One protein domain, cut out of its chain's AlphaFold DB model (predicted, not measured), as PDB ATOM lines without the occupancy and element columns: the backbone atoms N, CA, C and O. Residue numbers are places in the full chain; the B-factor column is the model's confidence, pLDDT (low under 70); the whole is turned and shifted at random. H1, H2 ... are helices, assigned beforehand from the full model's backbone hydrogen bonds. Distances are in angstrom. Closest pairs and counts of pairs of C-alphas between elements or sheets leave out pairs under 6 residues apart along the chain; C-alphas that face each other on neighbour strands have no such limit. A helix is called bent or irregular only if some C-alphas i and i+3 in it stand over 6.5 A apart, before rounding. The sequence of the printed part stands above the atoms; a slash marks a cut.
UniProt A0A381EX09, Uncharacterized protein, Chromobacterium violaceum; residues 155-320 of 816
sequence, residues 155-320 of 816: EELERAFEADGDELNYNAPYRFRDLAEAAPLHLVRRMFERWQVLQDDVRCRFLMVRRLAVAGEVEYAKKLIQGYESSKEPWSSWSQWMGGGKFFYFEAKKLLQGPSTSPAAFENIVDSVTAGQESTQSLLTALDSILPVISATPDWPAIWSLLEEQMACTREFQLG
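What this domain is: This is residues 155 to 320 of the 816 residues of an uncharacterized protein of Chromobacterium violaceum (UniProt A0A381EX09). An elongated stack of helices has H5, H6 and H7 packed together in the middle, with H2, H3 and H4 on one side and H8 and H10 on the other. H1 lies at one end beyond H2 and H3, while H11 and H12 make the opposite end, set off from the other helices. The printed part has 166 residues with twelve named helices, H1 to H12 in chain order, and no named strand: the class is all helix. It is only just loose, close to compact, with a radius of gyration of the C-alphas of 18.5 A and spans of 60 by 33 by 30 A.

Where its parts are: The longest helix, H8, is residues 259 to 274, 24.0 A from C-alpha 259 at (7.615, 21.446, 129.546) to C-alpha 274; it is only just irregular, with C-alphas 260 and 263 7.0 A apart. H7 is residues 245 to 257, 17.9 A, and H5 is residues 202 to 214, 18.6 A. H6 is 218 to 225, H4 196 to 200, H3 185 to 194 and H2 172 to 180. H1, residues 155 to 164, begins at C-alpha 155 (1.686, -12.596, 117.237). H9 is 280 to 284 and H10 287 to 294. H11, residues 300 to 312, is 18.1 A long, and H12, residues 315 to 319, ends at C-alpha 319 (-27.547, 23.667, 150.315).

How they stand to each other: H8 and H7 form a hairpin, opposite ways at a shallow tilt of 16 degrees; their closest C-alphas, of Thr 261 and Lys 254, are 5.7 A apart. H10 touches H8 at a steep tilt of 62 degrees, with Ile 294 and Ser 262 closest at 4.4 A between C-alphas. H9 touches no helix. H7 touches the hub, H5, the same way at a shallow tilt of 13 degrees; the closest C-alphas are those of Gly 245 and Val 202, 6.0 A. H5 and H6 form a hairpin, C-alphas 209 and 221 closest at 4.6 A. H5 also touches H2, the closest C-alphas being those of Cys 204 and Arg 177, 5.9 A, and H3, Arg 211 and Leu 185, 7.2 A; H4 only just touches it, only at the corner. H1 is close to but not clearly touching H3, at 6.8 A between C-alphas 158 and 191. H10 and H11 are apart. Every O i to N i+4 pair is within hydrogen-bond range except in H8, 10 of 12, and H10, 2 of 4.

The domain as a whole: The C-alphas farthest apart, of Ala 163 and Gln 318, are 59.8 A apart. The printed part has no cut. The link from H6 to H7, residues 226 to 244, is long. The mean pLDDT of the printed part is 84.5; residues 230 to 236 and 241 are under 70.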
ATOM      1  N   GLU A 155       1.571 -11.648 118.343       89.50
ATOM      2  CA  GLU A 155       1.686 -12.596 117.237       89.50
ATOM      3  C   GLU A 155       0.417 -13.437 117.026       89.50
ATOM      4  O   GLU A 155       0.120 -13.838 115.900       89.50
ATOM      5  N   GLU A 156      -0.324 -13.744 118.092       86.56
ATOM      6  CA  GLU A 156      -1.667 -14.333 117.990       86.56
ATOM      7  C   GLU A 156      -2.655 -13.330 117.414       86.56
ATOM      8  O   GLU A 156      -3.346 -13.648 116.446       86.56
ATOM      9  N   LEU A 157      -2.630 -12.103 117.937       89.50
ATOM     10  CA  LEU A 157      -3.480 -11.019 117.468       89.50
ATOM     11  C   LEU A 157      -3.204 -10.684 115.996       89.50
ATOM     12  O   LEU A 157      -4.133 -10.474 115.227       89.50
ATOM     13  N   GLU A 158      -1.939 -10.689 115.572       91.44
ATOM     14  CA  GLU A 158      -1.541 -10.468 114.181       91.44
ATOM     15  C   GLU A 158      -2.124 -11.539 113.260       91.44
ATOM     16  O   GLU A 158      -2.687 -11.204 112.224       91.44
ATOM     17  N   ARG A 159      -2.070 -12.816 113.659       89.69
ATOM     18  CA  ARG A 159      -2.696 -13.914 112.902       89.69
ATOM     19  C   ARG A 159      -4.217 -13.785 112.850       89.69
ATOM     20  O   ARG A 159      -4.815 -14.089 111.819       89.69
ATOM     21  N   ALA A 160      -4.845 -13.346 113.939       87.00
ATOM     22  CA  ALA A 160      -6.282 -13.089 113.969       87.00
ATOM     23  C   ALA A 160      -6.662 -11.926 113.038       87.00
ATOM     24  O   ALA A 160      -7.629 -12.029 112.284       87.00
ATOM     25  N   PHE A 161      -5.867 -10.855 113.023       92.19
ATOM     26  CA  PHE A 161      -6.046  -9.730 112.107       92.19
ATOM     27  C   PHE A 161      -5.834 -10.148 110.649       92.19
ATOM     28  O   PHE A 161      -6.615  -9.771 109.785       92.19
ATOM     29  N   GLU A 162      -4.832 -10.982 110.363       90.81
ATOM     30  CA  GLU A 162      -4.613 -11.546 109.026       90.81
ATOM     31  C   GLU A 162      -5.794 -12.382 108.528       90.81
ATOM     32  O   GLU A 162      -6.126 -12.324 107.345       90.81
ATOM     33  N   ALA A 163      -6.434 -13.144 109.419       86.94
ATOM     34  CA  ALA A 163      -7.616 -13.932 109.084       86.94
ATOM     35  C   ALA A 163      -8.851 -13.059 108.796       86.94
ATOM     36  O   ALA A 163      -9.699 -13.449 107.992       86.94
ATOM     37  N   ASP A 164      -8.939 -11.889 109.430       82.56
ATOM     38  CA  ASP A 164     -10.026 -10.921 109.257       82.56
ATOM     39  C   ASP A 164      -9.802  -9.942 108.089       82.56
ATOM     40  O   ASP A 164     -10.759  -9.336 107.603       82.56
ATOM     41  N   GLY A 165      -8.563  -9.803 107.612       80.94
ATOM     42  CA  GLY A 165      -8.189  -8.881 106.539       80.94
ATOM     43  C   GLY A 165      -8.012  -7.435 107.018       80.94
ATOM     44  O   GLY A 165      -7.506  -7.183 108.112       80.94
ATOM     45  N   ASP A 166      -8.389  -6.473 106.171       74.81
ATOM     46  CA  ASP A 166      -8.194  -5.038 106.440       74.81
ATOM     47  C   ASP A 166      -9.357  -4.405 107.235       74.81
ATOM     48  O   ASP A 166      -9.178  -3.376 107.889       74.81
ATOM     49  N   GLU A 167     -10.540  -5.030 107.233       78.44
ATOM     50  CA  GLU A 167     -11.723  -4.586 107.985       78.44
ATOM     51  C   GLU A 167     -11.787  -5.256 109.365       78.44
ATOM     52  O   GLU A 167     -12.592  -6.152 109.633       78.44
ATOM     53  N   LEU A 168     -10.909  -4.812 110.262       84.31
ATOM     54  CA  LEU A 168     -10.854  -5.328 111.628       84.31
ATOM     55  C   LEU A 168     -12.086  -4.929 112.455       84.31
ATOM     56  O   LEU A 168     -12.695  -3.875 112.265       84.31
ATOM     57  N   ASN A 169     -12.439  -5.763 113.435       83.62
ATOM     58  CA  ASN A 169     -13.516  -5.457 114.373       83.62
ATOM     59  C   ASN A 169     -13.168  -4.213 115.210       83.62
ATOM     60  O   ASN A 169     -12.013  -4.011 115.573       83.62
ATOM     61  N   TYR A 170     -14.180  -3.428 115.595       79.44
ATOM     62  CA  TYR A 170     -14.027  -2.214 116.415       79.44
ATOM     63  C   TYR A 170     -13.192  -2.413 117.698       79.44
ATOM     64  O   TYR A 170     -12.585  -1.469 118.194       79.44
ATOM     65  N   ASN A 171     -13.123  -3.637 118.229       80.44
ATOM     66  CA  ASN A 171     -12.334  -3.948 119.419       80.44
ATOM     67  C   ASN A 171     -10.827  -4.183 119.150       80.44
ATOM     68  O   ASN A 171     -10.067  -4.330 120.106       80.44
ATOM     69  N   ALA A 172     -10.371  -4.209 117.889       85.88
ATOM     70  CA  ALA A 172      -8.965  -4.435 117.518       85.88
ATOM     71  C   ALA A 172      -7.990  -3.446 118.181       85.88
ATOM     72  O   ALA A 172      -7.024  -3.908 118.794       85.88
ATOM     73  N   PRO A 173      -8.233  -2.118 118.145       87.19
ATOM     74  CA  PRO A 173      -7.357  -1.151 118.804       87.19
ATOM     75  C   PRO A 173      -7.228  -1.366 120.316       87.19
ATOM     76  O   PRO A 173      -6.150  -1.192 120.880       87.19
ATOM     77  N   TYR A 174      -8.311  -1.785 120.982       81.31
ATOM     78  CA  TYR A 174      -8.306  -2.031 122.425       81.31
ATOM     79  C   TYR A 174      -7.374  -3.187 122.776       81.31
ATOM     80  O   TYR A 174      -6.440  -2.990 123.549       81.31
ATOM     81  N   ARG A 175      -7.556  -4.353 122.140       83.12
ATOM     82  CA  ARG A 175      -6.699  -5.513 122.418       83.12
ATOM     83  C   ARG A 175      -5.252  -5.270 122.002       83.12
ATOM     84  O   ARG A 175      -4.338  -5.663 122.722       83.12
ATOM     85  N   PHE A 176      -5.034  -4.593 120.874       90.12
ATOM     86  CA  PHE A 176      -3.691  -4.211 120.448       90.12
ATOM     87  C   PHE A 176      -2.990  -3.369 121.513       90.12
ATOM     88  O   PHE A 176      -1.878  -3.714 121.899       90.12
ATOM     89  N   ARG A 177      -3.637  -2.310 122.023       86.88
ATOM     90  CA  ARG A 177      -3.072  -1.439 123.065       86.88
ATOM     91  C   ARG A 177      -2.693  -2.236 124.312       86.88
ATOM     92  O   ARG A 177      -1.583  -2.080 124.814       86.88
ATOM     93  N   ASP A 178      -3.597  -3.097 124.768       77.50
ATOM     94  CA  ASP A 178      -3.412  -3.867 125.996       77.50
ATOM     95  C   ASP A 178      -2.182  -4.797 125.905       77.50
ATOM     96  O   ASP A 178      -1.416  -4.912 126.861       77.50
ATOM     97  N   LEU A 179      -1.922  -5.398 124.736       82.69
ATOM     98  CA  LEU A 179      -0.747  -6.254 124.502       82.69
ATOM     99  C   LEU A 179       0.527  -5.458 124.151       82.69
ATOM    100  O   LEU A 179       1.648  -5.859 124.482       82.69
ATOM    101  N   ALA A 180       0.373  -4.320 123.475       85.81
ATOM    102  CA  ALA A 180       1.466  -3.495 122.969       85.81
ATOM    103  C   ALA A 180       2.279  -2.790 124.067       85.81
ATOM    104  O   ALA A 180       3.457  -2.486 123.851       85.81
ATOM    105  N   GLU A 181       1.695  -2.565 125.247       77.81
ATOM    106  CA  GLU A 181       2.373  -1.927 126.385       77.81
ATOM    107  C   GLU A 181       3.608  -2.725 126.844       77.81
ATOM    108  O   GLU A 181       4.604  -2.128 127.251       77.81
ATOM    109  N   ALA A 182       3.581  -4.060 126.734       75.00
ATOM    110  CA  ALA A 182       4.646  -4.957 127.203       75.00
ATOM    111  C   ALA A 182       5.413  -5.670 126.074       75.00
ATOM    112  O   ALA A 182       6.547  -6.105 126.282       75.00
ATOM    113  N   ALA A 183       4.834  -5.779 124.876       84.31
ATOM    114  CA  ALA A 183       5.438  -6.517 123.768       84.31
ATOM    115  C   ALA A 183       6.730  -5.862 123.223       84.31
ATOM    116  O   ALA A 183       6.928  -4.657 123.373       84.31
ATOM    117  N   PRO A 184       7.630  -6.605 122.555       88.69
ATOM    118  CA  PRO A 184       8.802  -6.041 121.882       88.69
ATOM    119  C   PRO A 184       8.451  -4.952 120.853       88.69
ATOM    120  O   PRO A 184       7.634  -5.173 119.963       88.69
ATOM    121  N   LEU A 185       9.124  -3.792 120.914       89.88
ATOM    122  CA  LEU A 185       8.809  -2.613 120.083       89.88
ATOM    123  C   LEU A 185       8.730  -2.907 118.574       89.88
ATOM    124  O   LEU A 185       7.876  -2.348 117.893       89.88
ATOM    125  N   HIS A 186       9.583  -3.791 118.053       90.69
ATOM    126  CA  HIS A 186       9.589  -4.145 116.631       90.69
ATOM    127  C   HIS A 186       8.293  -4.841 116.174       90.69
ATOM    128  O   HIS A 186       7.851  -4.605 115.052       90.69
ATOM    129  N   LEU A 187       7.664  -5.650 117.034       90.62
ATOM    130  CA  LEU A 187       6.383  -6.310 116.748       90.62
ATOM    131  C   LEU A 187       5.236  -5.309 116.788       90.62
ATOM    132  O   LEU A 187       4.440  -5.246 115.856       90.62
ATOM    133  N   VAL A 188       5.214  -4.477 117.835       91.69
ATOM    134  CA  VAL A 188       4.220  -3.408 117.982       91.69
ATOM    135  C   VAL A 188       4.242  -2.500 116.750       91.69
ATOM    136  O   VAL A 188       3.205  -2.231 116.150       91.69
ATOM    137  N   ARG A 189       5.445  -2.091 116.326       92.75
ATOM    138  CA  ARG A 189       5.669  -1.266 115.137       92.75
ATOM    139  C   ARG A 189       5.188  -1.949 113.861       92.75
ATOM    140  O   ARG A 189       4.466  -1.319 113.098       92.75
ATOM    141  N   ARG A 190       5.555  -3.217 113.639       92.81
ATOM    142  CA  ARG A 190       5.147  -3.979 112.447       92.81
ATOM    143  C   ARG A 190       3.629  -4.022 112.303       92.81
ATOM    144  O   ARG A 190       3.117  -3.755 111.221       92.81
ATOM    145  N   MET A 191       2.921  -4.353 113.379       93.69
ATOM    146  CA  MET A 191       1.462  -4.420 113.353       93.69
ATOM    147  C   MET A 191       0.840  -3.036 113.163       93.69
ATOM    148  O   MET A 191      -0.016  -2.863 112.300       93.69
ATOM    149  N   PHE A 192       1.304  -2.035 113.914       93.25
ATOM    150  CA  PHE A 192       0.805  -0.668 113.792       93.25
ATOM    151  C   PHE A 192       0.962  -0.118 112.366       93.25
ATOM    152  O   PHE A 192       0.021   0.435 111.811       93.25
ATOM    153  N   GLU A 193       2.120  -0.317 111.732       91.81
ATOM    154  CA  GLU A 193       2.385   0.141 110.359       91.81
ATOM    155  C   GLU A 193       1.564  -0.612 109.299       91.81
ATOM    156  O   GLU A 193       1.368  -0.096 108.198       91.81
ATOM    157  N   ARG A 194       1.077  -1.816 109.613       91.38
ATOM    158  CA  ARG A 194       0.362  -2.675 108.665       91.38
ATOM    159  C   ARG A 194      -1.138  -2.398 108.600       91.38
ATOM    160  O   ARG A 194      -1.682  -2.395 107.501       91.38
ATOM    161  N   TRP A 195      -1.801  -2.171 109.735       91.88
ATOM    162  CA  TRP A 195      -3.257  -1.990 109.774       91.88
ATOM    163  C   TRP A 195      -3.657  -0.533 109.982       91.88
ATOM    164  O   TRP A 195      -3.400   0.054 111.033       91.88
ATOM    165  N   GLN A 196      -4.376   0.021 109.002       88.12
ATOM    166  CA  GLN A 196      -4.838   1.410 109.033       88.12
ATOM    167  C   GLN A 196      -5.755   1.696 110.233       88.12
ATOM    168  O   GLN A 196      -5.612   2.735 110.863       88.12
ATOM    169  N   VAL A 197      -6.604   0.738 110.634       87.44
ATOM    170  CA  VAL A 197      -7.485   0.853 111.816       87.44
ATOM    171  C   VAL A 197      -6.702   1.155 113.103       87.44
ATOM    172  O   VAL A 197      -7.171   1.915 113.945       87.44
ATOM    173  N   LEU A 198      -5.494   0.597 113.259       90.31
ATOM    174  CA  LEU A 198      -4.631   0.895 114.407       90.31
ATOM    175  C   LEU A 198      -3.981   2.272 114.283       90.31
ATOM    176  O   LEU A 198      -3.785   2.950 115.287       90.31
ATOM    177  N   GLN A 199      -3.626   2.679 113.063       87.56
ATOM    178  CA  GLN A 199      -3.034   3.991 112.818       87.56
ATOM    179  C   GLN A 199      -4.039   5.105 113.051       87.56
ATOM    180  O   GLN A 199      -3.643   6.142 113.576       87.56
ATOM    181  N   ASP A 200      -5.292   4.902 112.654       84.62
ATOM    182  CA  ASP A 200      -6.390   5.854 112.804       84.62
ATOM    183  C   ASP A 200      -6.865   5.940 114.259       84.62
ATOM    184  O   ASP A 200      -7.277   7.009 114.711       84.62
ATOM    185  N   ASP A 201      -6.728   4.861 115.038       86.75
ATOM    186  CA  ASP A 201      -7.005   4.911 116.469       86.75
ATOM    187  C   ASP A 201      -5.990   5.795 117.211       86.75
ATOM    188  O   ASP A 201      -4.791   5.521 117.325       86.75
ATOM    189  N   VAL A 202      -6.519   6.871 117.781       85.56
ATOM    190  CA  VAL A 202      -5.777   7.888 118.523       85.56
ATOM    191  C   VAL A 202      -4.955   7.286 119.663       85.56
ATOM    192  O   VAL A 202      -3.799   7.667 119.866       85.56
ATOM    193  N   ARG A 203      -5.525   6.335 120.410       86.19
ATOM    194  CA  ARG A 203      -4.866   5.751 121.584       86.19
ATOM    195  C   ARG A 203      -3.700   4.865 121.159       86.19
ATOM    196  O   ARG A 203      -2.629   4.952 121.754       86.19
ATOM    197  N   CYS A 204      -3.865   4.076 120.101       88.88
ATOM    198  CA  CYS A 204      -2.796   3.269 119.515       88.88
ATOM    199  C   CYS A 204      -1.669   4.141 118.948       88.88
ATOM    200  O   CYS A 204      -0.490   3.873 119.192       88.88
ATOM    201  N   ARG A 205      -2.018   5.228 118.248       89.88
ATOM    202  CA  ARG A 205      -1.046   6.181 117.698       89.88
ATOM    203  C   ARG A 205      -0.180   6.808 118.792       89.88
ATOM    204  O   ARG A 205       1.046   6.809 118.671       89.88
ATOM    205  N   PHE A 206      -0.778   7.307 119.874       90.44
ATOM    206  CA  PHE A 206      -0.013   7.944 120.953       90.44
ATOM    207  C   PHE A 206       0.675   6.952 121.899       90.44
ATOM    208  O   PHE A 206       1.753   7.265 122.409       90.44
ATOM    209  N   LEU A 207       0.158   5.725 122.035       89.94
ATOM    210  CA  LEU A 207       0.916   4.621 122.626       89.94
ATOM    211  C   LEU A 207       2.241   4.417 121.879       89.94
ATOM    212  O   LEU A 207       3.305   4.360 122.500       89.94
ATOM    213  N   MET A 208       2.194   4.351 120.545       92.69
ATOM    214  CA  MET A 208       3.394   4.184 119.722       92.69
ATOM    215  C   MET A 208       4.384   5.328 119.894       92.69
ATOM    216  O   MET A 208       5.581   5.083 120.040       92.69
ATOM    217  N   VAL A 209       3.899   6.568 119.944       91.12
ATOM    218  CA  VAL A 209       4.740   7.739 120.220       91.12
ATOM    219  C   VAL A 209       5.471   7.596 121.554       91.12
ATOM    220  O   VAL A 209       6.689   7.780 121.600       91.12
ATOM    221  N   ARG A 210       4.761   7.222 122.625       90.50
ATOM    222  CA  ARG A 210       5.348   7.026 123.957       90.50
ATOM    223  C   ARG A 210       6.415   5.931 123.942       90.50
ATOM    224  O   ARG A 210       7.525   6.139 124.427       90.50
ATOM    225  N   ARG A 211       6.101   4.786 123.338       90.00
ATOM    226  CA  ARG A 211       6.999   3.627 123.223       90.00
ATOM    227  C   ARG A 211       8.270   3.953 122.426       90.00
ATOM    228  O   ARG A 211       9.366   3.604 122.861       90.00
ATOM    229  N   LEU A 212       8.138   4.664 121.303       91.00
ATOM    230  CA  LEU A 212       9.267   5.122 120.482       91.00
ATOM    231  C   LEU A 212      10.127   6.157 121.218       91.00
ATOM    232  O   LEU A 212      11.352   6.080 121.158       91.00
ATOM    233  N   ALA A 213       9.510   7.089 121.948       88.12
ATOM    234  CA  ALA A 213      10.226   8.085 122.742       88.12
ATOM    235  C   ALA A 213      11.097   7.433 123.828       88.12
ATOM    236  O   ALA A 213      12.273   7.768 123.952       88.12
ATOM    237  N   VAL A 214      10.544   6.461 124.566       86.94
ATOM    238  CA  VAL A 214      11.270   5.704 125.604       86.94
ATOM    239  C   VAL A 214      12.432   4.902 125.011       86.94
ATOM    240  O   VAL A 214      13.496   4.823 125.620       86.94
ATOM    241  N   ALA A 215      12.263   4.351 123.809       87.06
ATOM    242  CA  ALA A 215      13.320   3.637 123.094       87.06
ATOM    243  C   ALA A 215      14.375   4.557 122.442       87.06
ATOM    244  O   ALA A 215      15.321   4.064 121.832       87.06
ATOM    245  N   GLY A 216      14.226   5.883 122.544       87.25
ATOM    246  CA  GLY A 216      15.130   6.859 121.932       87.25
ATOM    247  C   GLY A 216      14.891   7.115 120.437       87.25
ATOM    248  O   GLY A 216      15.613   7.908 119.836       87.25
ATOM    249  N   GLU A 217      13.854   6.530 119.825       90.19
ATOM    250  CA  GLU A 217      13.451   6.754 118.423       90.19
ATOM    251  C   GLU A 217      12.622   8.047 118.255       90.19
ATOM    252  O   GLU A 217      11.546   8.078 117.649       90.19
ATOM    253  N   VAL A 218      13.140   9.154 118.792       88.19
ATOM    254  CA  VAL A 218      12.448  10.452 118.898       88.19
ATOM    255  C   VAL A 218      12.004  11.001 117.537       88.19
ATOM    256  O   VAL A 218      10.915  11.559 117.421       88.19
ATOM    257  N   GLU A 219      12.806  10.833 116.485       88.44
ATOM    258  CA  GLU A 219      12.462  11.335 115.148       88.44
ATOM    259  C   GLU A 219      11.275  10.600 114.532       88.44
ATOM    260  O   GLU A 219      10.463  11.210 113.833       88.44
ATOM    261  N   TYR A 220      11.124   9.303 114.814       87.62
ATOM    262  CA  TYR A 220       9.954   8.584 114.336       87.62
ATOM    263  C   TYR A 220       8.711   8.945 115.156       87.62
ATOM    264  O   TYR A 220       7.655   9.223 114.588       87.62
ATOM    265  N   ALA A 221       8.866   9.071 116.476       89.75
ATOM    266  CA  ALA A 221       7.811   9.565 117.354       89.75
ATOM    267  C   ALA A 221       7.284  10.942 116.894       89.75
ATOM    268  O   ALA A 221       6.075  11.140 116.800       89.75
ATOM    269  N   LYS A 222       8.171  11.869 116.504       88.81
ATOM    270  CA  LYS A 222       7.790  13.184 115.954       88.81
ATOM    271  C   LYS A 222       6.972  13.084 114.663       88.81
ATOM    272  O   LYS A 222       6.030  13.855 114.502       88.81
ATOM    273  N   LYS A 223       7.293  12.145 113.762       89.00
ATOM    274  CA  LYS A 223       6.534  11.945 112.511       89.00
ATOM    275  C   LYS A 223       5.090  11.522 112.770       89.00
ATOM    276  O   LYS A 223       4.206  11.997 112.071       89.00
ATOM    277  N   LEU A 224       4.844  10.687 113.781       87.50
ATOM    278  CA  LEU A 224       3.488  10.243 114.135       87.50
ATOM    279  C   LEU A 224       2.613  11.368 114.715       87.50
ATOM    280  O   LEU A 224       1.391  11.297 114.637       87.50
ATOM    281  N   ILE A 225       3.229  12.410 115.277       87.31
ATOM    282  CA  ILE A 225       2.535  13.612 115.768       87.31
ATOM    283  C   ILE A 225       2.339  14.643 114.639       87.31
ATOM    284  O   ILE A 225       1.438  15.486 114.694       87.31
ATOM    285  N   GLN A 226       3.194  14.615 113.615       83.50
ATOM    286  CA  GLN A 226       3.216  15.618 112.557       83.50
ATOM    287  C   GLN A 226       1.918  15.600 111.739       83.50
ATOM    288  O   GLN A 226       1.479  14.562 111.258       83.50
ATOM    289  N   GLY A 227       1.304  16.771 111.559       74.00
ATOM    290  CA  GLY A 227       0.071  16.910 110.776       74.00
ATOM    291  C   GLY A 227      -1.201  16.440 111.489       74.00
ATOM    292  O   GLY A 227      -2.287  16.691 110.970       74.00
ATOM    293  N   TYR A 228      -1.097  15.858 112.693       78.69
ATOM    294  CA  TYR A 228      -2.261  15.499 113.512       78.69
ATOM    295  C   TYR A 228      -3.154  16.720 113.786       78.69
ATOM    296  O   TYR A 228      -4.378  16.629 113.706       78.69
ATOM    297  N   GLU A 229      -2.535  17.893 113.980       70.69
ATOM    298  CA  GLU A 229      -3.246  19.155 114.206       70.69
ATOM    299  C   GLU A 229      -4.149  19.573 113.034       70.69
ATOM    300  O   GLU A 229      -5.172  20.227 113.214       70.69
ATOM    301  N   SER A 230      -3.767  19.199 111.814       65.44
ATOM    302  CA  SER A 230      -4.424  19.605 110.567       65.44
ATOM    303  C   SER A 230      -5.363  18.530 110.008       65.44
ATOM    304  O   SER A 230      -5.880  18.684 108.900       65.44
ATOM    305  N   SER A 231      -5.545  17.423 110.734       65.12
ATOM    306  CA  SER A 231      -6.382  16.306 110.299       65.12
ATOM    307  C   SER A 231      -7.870  16.689 110.277       65.12
ATOM    308  O   SER A 231      -8.331  17.529 111.049       65.12
ATOM    309  N   LYS A 232      -8.624  16.107 109.333       53.28
ATOM    310  CA  LYS A 232     -10.063  16.378 109.131       53.28
ATOM    311  C   LYS A 232     -10.965  15.714 110.173       53.28
ATOM    312  O   LYS A 232     -12.165  15.982 110.182       53.28
ATOM    313  N   GLU A 233     -10.412  14.839 111.005       56.75
ATOM    314  CA  GLU A 233     -11.144  14.243 112.110       56.75
ATOM    315  C   GLU A 233     -11.257  15.278 113.232       56.75
ATOM    316  O   GLU A 233     -10.255  15.900 113.597       56.75
ATOM    317  N   PRO A 234     -12.468  15.531 113.760       53.69
ATOM    318  CA  PRO A 234     -12.625  16.452 114.871       53.69
ATOM    319  C   PRO A 234     -11.745  15.953 116.014       53.69
ATOM    320  O   PRO A 234     -11.909  14.822 116.467       53.69
ATOM    321  N   TRP A 235     -10.794  16.792 116.434       62.38
ATOM    322  CA  TRP A 235      -9.893  16.521 117.545       62.38
ATOM    323  C   TRP A 235     -10.730  16.047 118.730       62.38
ATOM    324  O   TRP A 235     -11.436  16.846 119.352       62.38
ATOM    325  N   SER A 236     -10.706  14.744 119.001       67.50
ATOM    326  CA  SER A 236     -11.502  14.169 120.072       67.50
ATOM    327  C   SER A 236     -11.003  14.787 121.372       67.50
ATOM    328  O   SER A 236      -9.814  14.741 121.653       67.50
ATOM    329  N   SER A 237     -11.899  15.504 122.041       81.12
ATOM    330  CA  SER A 237     -11.880  16.024 123.412       81.12
ATOM    331  C   SER A 237     -10.602  15.873 124.266       81.12
ATOM    332  O   SER A 237      -9.898  14.866 124.260       81.12
ATOM    333  N   TRP A 238     -10.356  16.843 125.143       86.69
ATOM    334  CA  TRP A 238      -9.418  16.688 126.263       86.69
ATOM    335  C   TRP A 238      -9.814  15.569 127.240       86.69
ATOM    336  O   TRP A 238      -8.957  14.987 127.903       86.69
ATOM    337  N   SER A 239     -11.100  15.229 127.321       81.94
ATOM    338  CA  SER A 239     -11.584  14.114 128.126       81.94
ATOM    339  C   SER A 239     -11.203  12.776 127.497       81.94
ATOM    340  O   SER A 239     -11.661  12.427 126.405       81.94
ATOM    341  N   GLN A 240     -10.451  11.966 128.240       77.56
ATOM    342  CA  GLN A 240     -10.108  10.596 127.846       77.56
ATOM    343  C   GLN A 240     -11.352   9.709 127.651       77.56
ATOM    344  O   GLN A 240     -11.356   8.833 126.780       77.56
ATOM    345  N   TRP A 241     -12.436   9.990 128.387       69.12
ATOM    346  CA  TRP A 241     -13.741   9.334 128.230       69.12
ATOM    347  C   TRP A 241     -14.419   9.656 126.895       69.12
ATOM    348  O   TRP A 241     -15.166   8.833 126.377       69.12
ATOM    349  N   MET A 242     -14.145  10.829 126.318       72.19
ATOM    350  CA  MET A 242     -14.672  11.263 125.017       72.19
ATOM    351  C   MET A 242     -13.647  11.103 123.883       72.19
ATOM    352  O   MET A 242     -13.736  11.767 122.852       72.19
ATOM    353  N   GLY A 243     -12.660  10.227 124.077       75.38
ATOM    354  CA  GLY A 243     -11.640   9.884 123.083       75.38
ATOM    355  C   GLY A 243     -10.238  10.394 123.421       75.38
ATOM    356  O   GLY A 243      -9.273   9.702 123.107       75.38
ATOM    357  N   GLY A 244     -10.104  11.521 124.130       83.00
ATOM    358  CA  GLY A 244      -8.831  11.994 124.692       83.00
ATOM    359  C   GLY A 244      -7.783  12.478 123.690       83.00
ATOM    360  O   GLY A 244      -6.631  12.666 124.073       83.00
ATOM    361  N   GLY A 245      -8.108  12.656 122.411       86.69
ATOM    362  CA  GLY A 245      -7.123  12.965 121.376       86.69
ATOM    363  C   GLY A 245      -6.365  14.269 121.573       86.69
ATOM    364  O   GLY A 245      -5.163  14.292 121.310       86.69
ATOM    365  N   LYS A 246      -7.005  15.325 122.090       87.75
ATOM    366  CA  LYS A 246      -6.295  16.565 122.460       87.75
ATOM    367  C   LYS A 246      -5.317  16.315 123.605       87.75
ATOM    368  O   LYS A 246      -4.166  16.740 123.542       87.75
ATOM    369  N   PHE A 247      -5.766  15.572 124.618       89.62
ATOM    370  CA  PHE A 247      -4.955  15.220 125.779       89.62
ATOM    371  C   PHE A 247      -3.706  14.428 125.373       89.62
ATOM    372  O   PHE A 247      -2.591  14.877 125.638       89.62
ATOM    373  N   PHE A 248      -3.877  13.309 124.661       88.62
ATOM    374  CA  PHE A 248      -2.761  12.449 124.255       88.62
ATOM    375  C   PHE A 248      -1.782  13.173 123.324       88.62
ATOM    376  O   PHE A 248      -0.571  12.973 123.416       88.62
ATOM    377  N   TYR A 249      -2.283  14.070 122.469       90.19
ATOM    378  CA  TYR A 249      -1.447  14.910 121.619       90.19
ATOM    379  C   TYR A 249      -0.509  15.816 122.420       90.19
ATOM    380  O   TYR A 249       0.702  15.835 122.175       90.19
ATOM    381  N   PHE A 250      -1.045  16.565 123.387       90.81
ATOM    382  CA  PHE A 250      -0.237  17.477 124.195       90.81
ATOM    383  C   PHE A 250       0.649  16.746 125.203       90.81
ATOM    384  O   PHE A 250       1.780  17.180 125.431       90.81
ATOM    385  N   GLU A 251       0.195  15.613 125.738       90.75
ATOM    386  CA  GLU A 251       1.017  14.716 126.551       90.75
ATOM    387  C   GLU A 251       2.237  14.225 125.755       90.75
ATOM    388  O   GLU A 251       3.380  14.370 126.195       90.75
ATOM    389  N   ALA A 252       2.016  13.744 124.532       89.81
ATOM    390  CA  ALA A 252       3.073  13.311 123.631       89.81
ATOM    391  C   ALA A 252       4.023  14.453 123.231       89.81
ATOM    392  O   ALA A 252       5.245  14.283 123.226       89.81
ATOM    393  N   LYS A 253       3.491  15.646 122.940       89.69
ATOM    394  CA  LYS A 253       4.300  16.849 122.686       89.69
ATOM    395  C   LYS A 253       5.191  17.183 123.879       89.69
ATOM    396  O   LYS A 253       6.382  17.421 123.690       89.69
ATOM    397  N   LYS A 254       4.637  17.158 125.096       90.06
ATOM    398  CA  LYS A 254       5.391  17.396 126.333       90.06
ATOM    399  C   LYS A 254       6.485  16.347 126.534       90.06
ATOM    400  O   LYS A 254       7.602  16.706 126.897       90.06
ATOM    401  N   LEU A 255       6.202  15.077 126.249       89.19
ATOM    402  CA  LEU A 255       7.185  13.994 126.329       89.19
ATOM    403  C   LEU A 255       8.371  14.206 125.370       89.19
ATOM    404  O   LEU A 255       9.512  13.961 125.752       89.19
ATOM    405  N   LEU A 256       8.120  14.673 124.141       89.00
ATOM    406  CA  LEU A 256       9.162  14.833 123.115       89.00
ATOM    407  C   LEU A 256       9.898  16.180 123.152       89.00
ATOM    408  O   LEU A 256      11.054  16.252 122.735       89.00
ATOM    409  N   GLN A 257       9.227  17.257 123.562       87.94
ATOM    410  CA  GLN A 257       9.732  18.639 123.480       87.94
ATOM    411  C   GLN A 257       9.964  19.273 124.860       87.94
ATOM    412  O   GLN A 257      10.553  20.350 124.954       87.94
ATOM    413  N   GLY A 258       9.546  18.596 125.930       85.25
ATOM    414  CA  GLY A 258       9.670  19.061 127.304       85.25
ATOM    415  C   GLY A 258       8.548  20.018 127.738       85.25
ATOM    416  O   GLY A 258       7.575  20.228 127.017       85.25
ATOM    417  N   PRO A 259       8.670  20.625 128.935       87.00
ATOM    418  CA  PRO A 259       7.615  21.446 129.546       87.00
ATOM    419  C   PRO A 259       7.271  22.752 128.812       87.00
ATOM    420  O   PRO A 259       6.308  23.421 129.179       87.00
ATOM    421  N   SER A 260       8.033  23.138 127.785       86.50
ATOM    422  CA  SER A 260       7.784  24.343 126.981       86.50
ATOM    423  C   SER A 260       6.469  24.288 126.192       86.50
ATOM    424  O   SER A 260       5.996  25.325 125.735       86.50
ATOM    425  N   THR A 261       5.860  23.108 126.051       88.62
ATOM    426  CA  THR A 261       4.579  22.905 125.359       88.62
ATOM    427  C   THR A 261       3.356  23.161 126.241       88.62
ATOM    428  O   THR A 261       2.259  23.337 125.712       88.62
ATOM    429  N   SER A 262       3.525  23.213 127.566       90.00
ATOM    430  CA  SER A 262       2.425  23.381 128.522       90.00
ATOM    431  C   SER A 262       1.605  24.672 128.324       90.00
ATOM    432  O   SER A 262       0.382  24.576 128.378       90.00
ATOM    433  N   PRO A 263       2.186  25.850 128.002       90.81
ATOM    434  CA  PRO A 263       1.398  27.054 127.712       90.81
ATOM    435  C   PRO A 263       0.444  26.893 126.518       90.81
ATOM    436  O   PRO A 263      -0.730  27.229 126.621       90.81
ATOM    437  N   ALA A 264       0.914  26.303 125.414       89.94
ATOM    438  CA  ALA A 264       0.073  26.049 124.240       89.94
ATOM    439  C   ALA A 264      -1.023  25.006 124.529       89.94
ATOM    440  O   ALA A 264      -2.136  25.097 124.015       89.94
ATOM    441  N   ALA A 265      -0.715  24.018 125.375       90.81
ATOM    442  CA  ALA A 265      -1.680  23.039 125.862       90.81
ATOM    443  C   ALA A 265      -2.779  23.702 126.716       90.81
ATOM    444  O   ALA A 265      -3.958  23.395 126.550       90.81
ATOM    445  N   PHE A 266      -2.397  24.640 127.589       91.06
ATOM    446  CA  PHE A 266      -3.318  25.425 128.410       91.06
ATOM    447  C   PHE A 266      -4.254  26.301 127.565       91.06
ATOM    448  O   PHE A 266      -5.467  26.261 127.753       91.06
ATOM    449  N   GLU A 267      -3.718  27.050 126.601       91.00
ATOM    450  CA  GLU A 267      -4.540  27.862 125.691       91.00
ATOM    451  C   GLU A 267      -5.544  26.989 124.929       91.00
ATOM    452  O   GLU A 267      -6.737  27.287 124.892       91.00
ATOM    453  N   ASN A 268      -5.098  25.838 124.419       91.75
ATOM    454  CA  ASN A 268      -5.966  24.939 123.669       91.75
ATOM    455  C   ASN A 268      -7.123  24.364 124.502       91.75
ATOM    456  O   ASN A 268      -8.242  24.263 123.991       91.75
ATOM    457  N   ILE A 269      -6.889  23.960 125.757       90.12
ATOM    458  CA  ILE A 269      -7.980  23.461 126.609       90.12
ATOM    459  C   ILE A 269      -8.975  24.575 126.942       90.12
ATOM    460  O   ILE A 269     -10.181  24.329 126.909       90.12
ATOM    461  N   VAL A 270      -8.505  25.804 127.180       88.88
ATOM    462  CA  VAL A 270      -9.371  26.965 127.435       88.88
ATOM    463  C   VAL A 270     -10.235  27.272 126.210       88.88
ATOM    464  O   VAL A 270     -11.454  27.399 126.336       88.88
ATOM    465  N   ASP A 271      -9.643  27.304 125.018       88.56
ATOM    466  CA  ASP A 271     -10.373  27.499 123.760       88.56
ATOM    467  C   ASP A 271     -11.400  26.382 123.527       88.56
ATOM    468  O   ASP A 271     -12.530  26.626 123.107       88.56
ATOM    469  N   SER A 272     -11.042  25.141 123.859       86.94
ATOM    470  CA  SER A 272     -11.928  23.983 123.700       86.94
ATOM    471  C   SER A 272     -13.137  24.044 124.638       86.94
ATOM    472  O   SER A 272     -14.264  23.766 124.218       86.94
ATOM    473  N   VAL A 273     -12.921  24.440 125.896       87.12
ATOM    474  CA  VAL A 273     -13.988  24.626 126.889       87.12
ATOM    475  C   VAL A 273     -14.885  25.803 126.504       87.12
ATOM    476  O   VAL A 273     -16.109  25.666 126.516       87.12
ATOM    477  N   THR A 274     -14.309  26.942 126.110       85.88
ATOM    478  CA  THR A 274     -15.081  28.139 125.725       85.88
ATOM    479  C   THR A 274     -15.882  27.936 124.437       85.88
ATOM    480  O   THR A 274     -16.989  28.458 124.319       85.88
ATOM    481  N   ALA A 275     -15.385  27.117 123.506       85.19
ATOM    482  CA  ALA A 275     -16.106  26.710 122.302       85.19
ATOM    483  C   ALA A 275     -17.192  25.639 122.548       85.19
ATOM    484  O   ALA A 275     -17.852  25.221 121.596       85.19
ATOM    485  N   GLY A 276     -17.374  25.163 123.789       81.12
ATOM    486  CA  GLY A 276     -18.361  24.132 124.132       81.12
ATOM    487  C   GLY A 276     -18.039  22.744 123.568       81.12
ATOM    488  O   GLY A 276     -18.935  21.914 123.430       81.12
ATOM    489  N   GLN A 277     -16.776  22.490 123.215       82.19
ATOM    490  CA  GLN A 277     -16.325  21.209 122.654       82.19
ATOM    491  C   GLN A 277     -16.022  20.161 123.735       82.19
ATOM    492  O   GLN A 277     -15.787  18.999 123.412       82.19
ATOM    493  N   GLU A 278     -16.007  20.568 125.005       83.81
ATOM    494  CA  GLU A 278     -15.647  19.729 126.142       83.81
ATOM    495  C   GLU A 278     -16.800  19.629 127.145       83.81
ATOM    496  O   GLU A 278     -17.453  20.620 127.473       83.81
ATOM    497  N   SER A 279     -17.012  18.435 127.698       80.12
ATOM    498  CA  SER A 279     -17.834  18.263 128.898       80.12
ATOM    499  C   SER A 279     -16.999  18.568 130.130       80.12
ATOM    500  O   SER A 279     -16.102  17.797 130.485       80.12
ATOM    501  N   THR A 280     -17.327  19.657 130.824       75.88
ATOM    502  CA  THR A 280     -16.632  20.060 132.052       75.88
ATOM    503  C   THR A 280     -16.631  18.944 133.096       75.88
ATOM    504  O   THR A 280     -15.606  18.705 133.726       75.88
ATOM    505  N   GLN A 281     -17.727  18.186 133.232       72.69
ATOM    506  CA  GLN A 281     -17.799  17.058 134.169       72.69
ATOM    507  C   GLN A 281     -16.760  15.974 133.848       72.69
ATOM    508  O   GLN A 281     -16.131  15.433 134.752       72.69
ATOM    509  N   SER A 282     -16.554  15.675 132.567       75.44
ATOM    510  CA  SER A 282     -15.603  14.645 132.145       75.44
ATOM    511  C   SER A 282     -14.149  15.126 132.206       75.44
ATOM    512  O   SER A 282     -13.245  14.324 132.435       75.44
ATOM    513  N   LEU A 283     -13.910  16.434 132.059       81.44
ATOM    514  CA  LEU A 283     -12.599  17.028 132.335       81.44
ATOM    515  C   LEU A 283     -12.260  16.977 133.827       81.44
ATOM    516  O   LEU A 283     -11.142  16.607 134.171       81.44
ATOM    517  N   LEU A 284     -13.229  17.280 134.702       76.25
ATOM    518  CA  LEU A 284     -13.045  17.218 136.157       76.25
ATOM    519  C   LEU A 284     -12.586  15.824 136.610       76.25
ATOM    520  O   LEU A 284     -11.682  15.716 137.432       76.25
ATOM    521  N   THR A 285     -13.143  14.758 136.027       70.06
ATOM    522  CA  THR A 285     -12.745  13.376 136.349       70.06
ATOM    523  C   THR A 285     -11.328  13.000 135.907       70.06
ATOM    524  O   THR A 285     -10.798  12.009 136.393       70.06
ATOM    525  N   ALA A 286     -10.711  13.766 135.001       75.50
ATOM    526  CA  ALA A 286      -9.374  13.509 134.456       75.50
ATOM    527  C   ALA A 286      -8.354  14.605 134.828       75.50
ATOM    528  O   ALA A 286      -7.271  14.668 134.241       75.50
ATOM    529  N   LEU A 287      -8.690  15.480 135.787       81.12
ATOM    530  CA  LEU A 287      -7.861  16.625 136.177       81.12
ATOM    531  C   LEU A 287      -6.443  16.224 136.580       81.12
ATOM    532  O   LEU A 287      -5.494  16.895 136.179       81.12
ATOM    533  N   ASP A 288      -6.300  15.119 137.311       76.56
ATOM    534  CA  ASP A 288      -5.008  14.617 137.789       76.56
ATOM    535  C   ASP A 288      -4.044  14.287 136.645       76.56
ATOM    536  O   ASP A 288      -2.835  14.470 136.786       76.56
ATOM    537  N   SER A 289      -4.578  13.887 135.490       81.69
ATOM    538  CA  SER A 289      -3.807  13.622 134.274       81.69
ATOM    539  C   SER A 289      -3.618  14.888 133.434       81.69
ATOM    540  O   SER A 289      -2.530  15.138 132.915       81.69
ATOM    541  N   ILE A 290      -4.656  15.722 133.311       87.81
ATOM    542  CA  ILE A 290      -4.654  16.927 132.463       87.81
ATOM    543  C   ILE A 290      -3.743  18.024 133.026       87.81
ATOM    544  O   ILE A 290      -2.987  18.644 132.275       87.81
ATOM    545  N   LEU A 291      -3.798  18.280 134.337       87.94
ATOM    546  CA  LEU A 291      -3.062  19.372 134.980       87.94
ATOM    547  C   LEU A 291      -1.544  19.272 134.769       87.94
ATOM    548  O   LEU A 291      -0.945  20.275 134.370       87.94
ATOM    549  N   PRO A 292      -0.909  18.094 134.937       87.88
ATOM    550  CA  PRO A 292       0.484  17.904 134.561       87.88
ATOM    551  C   PRO A 292       0.779  18.205 133.092       87.88
ATOM    552  O   PRO A 292       1.905  18.571 132.782       87.88
ATOM    553  N   VAL A 293      -0.159  18.057 132.158       89.50
ATOM    554  CA  VAL A 293       0.097  18.348 130.737       89.50
ATOM    555  C   VAL A 293       0.096  19.858 130.482       89.50
ATOM    556  O   VAL A 293       1.019  20.381 129.852       89.50
ATOM    557  N   ILE A 294      -0.895  20.569 131.020       90.56
ATOM    558  CA  ILE A 294      -1.097  22.007 130.775       90.56
ATOM    559  C   ILE A 294      -0.264  22.915 131.688       90.56
ATOM    560  O   ILE A 294      -0.133  24.106 131.422       90.56
ATOM    561  N   SER A 295       0.336  22.369 132.746       87.12
ATOM    562  CA  SER A 295       1.248  23.097 133.624       87.12
ATOM    563  C   SER A 295       2.490  22.272 133.947       87.12
ATOM    564  O   SER A 295       2.420  21.095 134.299       87.12
ATOM    565  N   ALA A 296       3.660  22.909 133.860       81.19
ATOM    566  CA  ALA A 296       4.921  22.297 134.273       81.19
ATOM    567  C   ALA A 296       4.962  22.034 135.788       81.19
ATOM    568  O   ALA A 296       5.535  21.037 136.225       81.19
ATOM    569  N   THR A 297       4.338  22.917 136.568       83.25
ATOM    570  CA  THR A 297       4.276  22.872 138.031       83.25
ATOM    571  C   THR A 297       2.866  23.268 138.476       83.25
ATOM    572  O   THR A 297       2.636  24.444 138.771       83.25
ATOM    573  N   PRO A 298       1.895  22.334 138.473       82.94
ATOM    574  CA  PRO A 298       0.537  22.632 138.913       82.94
ATOM    575  C   PRO A 298       0.534  23.170 140.347       82.94
ATOM    576  O   PRO A 298       1.008  22.504 141.270       82.94
ATOM    577  N   ASP A 299      -0.011  24.371 140.537       83.31
ATOM    578  CA  ASP A 299      -0.248  24.933 141.865       83.31
ATOM    579  C   ASP A 299      -1.553  24.355 142.417       83.31
ATOM    580  O   ASP A 299      -2.627  24.947 142.320       83.31
ATOM    581  N   TRP A 300      -1.460  23.130 142.938       80.38
ATOM    582  CA  TRP A 300      -2.598  22.414 143.507       80.38
ATOM    583  C   TRP A 300      -3.350  23.225 144.572       80.38
ATOM    584  O   TRP A 300      -4.575  23.272 144.485       80.38
ATOM    585  N   PRO A 301      -2.686  23.880 145.549       80.75
ATOM    586  CA  PRO A 301      -3.368  24.779 146.479       80.75
ATOM    587  C   PRO A 301      -4.204  25.857 145.786       80.75
ATOM    588  O   PRO A 301      -5.386  25.979 146.098       80.75
ATOM    589  N   ALA A 302      -3.631  26.595 144.829       84.69
ATOM    590  CA  ALA A 302      -4.360  27.656 144.136       84.69
ATOM    591  C   ALA A 302      -5.539  27.110 143.316       84.69
ATOM    592  O   ALA A 302      -6.621  27.692 143.323       84.69
ATOM    593  N   ILE A 303      -5.355  25.966 142.652       83.38
ATOM    594  CA  ILE A 303      -6.415  25.295 141.886       83.38
ATOM    595  C   ILE A 303      -7.569  24.883 142.807       83.38
ATOM    596  O   ILE A 303      -8.728  25.126 142.473       83.38
ATOM    597  N   TRP A 304      -7.274  24.302 143.973       81.62
ATOM    598  CA  TRP A 304      -8.310  23.934 144.939       81.62
ATOM    599  C   TRP A 304      -9.026  25.154 145.519       81.62
ATOM    600  O   TRP A 304     -10.245  25.110 145.646       81.62
ATOM    601  N   SER A 305      -8.315  26.252 145.794       84.44
ATOM    602  CA  SER A 305      -8.939  27.510 146.227       84.44
ATOM    603  C   SER A 305      -9.860  28.106 145.160       84.44
ATOM    604  O   SER A 305     -10.953  28.562 145.483       84.44
ATOM    605  N   LEU A 306      -9.463  28.064 143.884       85.31
ATOM    606  CA  LEU A 306     -10.320  28.506 142.779       85.31
ATOM    607  C   LEU A 306     -11.557  27.617 142.641       85.31
ATOM    608  O   LEU A 306     -12.660  28.121 142.445       85.31
ATOM    609  N   LEU A 307     -11.396  26.296 142.757       82.25
ATOM    610  CA  LEU A 307     -12.534  25.383 142.727       82.25
ATOM    611  C   LEU A 307     -13.484  25.650 143.898       82.25
ATOM    612  O   LEU A 307     -14.691  25.684 143.688       82.25
ATOM    613  N   GLU A 308     -12.957  25.868 145.103       82.25
ATOM    614  CA  GLU A 308     -13.742  26.230 146.284       82.25
ATOM    615  C   GLU A 308     -14.542  27.521 146.053       82.25
ATOM    616  O   GLU A 308     -15.749  27.537 146.293       82.25
ATOM    617  N   GLU A 309     -13.913  28.566 145.506       86.94
ATOM    618  CA  GLU A 309     -14.575  29.830 145.156       86.94
ATOM    619  C   GLU A 309     -15.725  29.620 144.155       86.94
ATOM    620  O   GLU A 309     -16.834  30.130 144.344       86.94
ATOM    621  N   GLN A 310     -15.490  28.828 143.104       84.38
ATOM    622  CA  GLN A 310     -16.514  28.519 142.104       84.38
ATOM    623  C   GLN A 310     -17.646  27.673 142.696       84.38
ATOM    624  O   GLN A 310     -18.823  27.963 142.473       84.38
ATOM    625  N   MET A 311     -17.310  26.649 143.484       82.44
ATOM    626  CA  MET A 311     -18.290  25.795 144.147       82.44
ATOM    627  C   MET A 311     -19.158  26.605 145.109       82.44
ATOM    628  O   MET A 311     -20.371  26.409 145.099       82.44
ATOM    629  N   ALA A 312     -18.596  27.569 145.845       84.69
ATOM    630  CA  ALA A 312     -19.332  28.437 146.770       84.69
ATOM    631  C   ALA A 312     -20.485  29.220 146.114       84.69
ATOM    632  O   ALA A 312     -21.479  29.556 146.771       84.69
ATOM    633  N   CYS A 313     -20.389  29.471 144.808       85.12
ATOM    634  CA  CYS A 313     -21.418  30.157 144.033       85.12
ATOM    635  C   CYS A 313     -22.558  29.230 143.564       85.12
ATOM    636  O   CYS A 313     -23.579  29.716 143.076       85.12
ATOM    637  N   THR A 314     -22.412  27.908 143.698       83.12
ATOM    638  CA  THR A 314     -23.424  26.929 143.272       83.12
ATOM    639  C   THR A 314     -24.524  26.758 144.318       83.12
ATOM    640  O   THR A 314     -24.280  26.801 145.527       83.12
ATOM    641  N   ARG A 315     -25.759  26.519 143.861       85.69
ATOM    642  CA  ARG A 315     -26.899  26.248 144.752       85.69
ATOM    643  C   ARG A 315     -26.644  24.997 145.589       85.69
ATOM    644  O   ARG A 315     -26.990  24.968 146.763       85.69
ATOM    645  N   GLU A 316     -26.064  23.968 144.986       83.50
ATOM    646  CA  GLU A 316     -25.777  22.679 145.610       83.50
ATOM    647  C   GLU A 316     -24.818  22.840 146.789       83.50
ATOM    648  O   GLU A 316     -25.089  22.317 147.867       83.50
ATOM    649  N   PHE A 317     -23.748  23.624 146.622       81.44
ATOM    650  CA  PHE A 317     -22.833  23.940 147.718       81.44
ATOM    651  C   PHE A 317     -23.521  24.752 148.819       81.44
ATOM    652  O   PHE A 317     -23.334  24.457 149.993       81.44
ATOM    653  N   GLN A 318     -24.361  25.729 148.456       83.12
ATOM    654  CA  GLN A 318     -25.123  26.534 149.421       83.12
ATOM    655  C   GLN A 318     -26.165  25.722 150.206       83.12
ATOM    656  O   GLN A 318     -26.518  26.093 151.324       83.12
ATOM    657  N   LEU A 319     -26.677  24.629 149.629       85.44
ATOM    658  CA  LEU A 319     -27.547  23.667 150.315       85.44
ATOM    659  C   LEU A 319     -26.756  22.694 151.200       85.44
ATOM    660  O   LEU A 319     -27.312  22.147 152.155       85.44
ATOM    661  N   GLY A 320     -25.489  22.455 150.863       79.56
ATOM    662  CA  GLY A 320     -24.579  21.623 151.631       79.56
ATOM    663  C   GLY A 320     -24.194  22.261 152.964       79.56
ATOM    664  O   GLY A 320     -24.295  23.468 153.170       79.56
TER     665      GLY A 320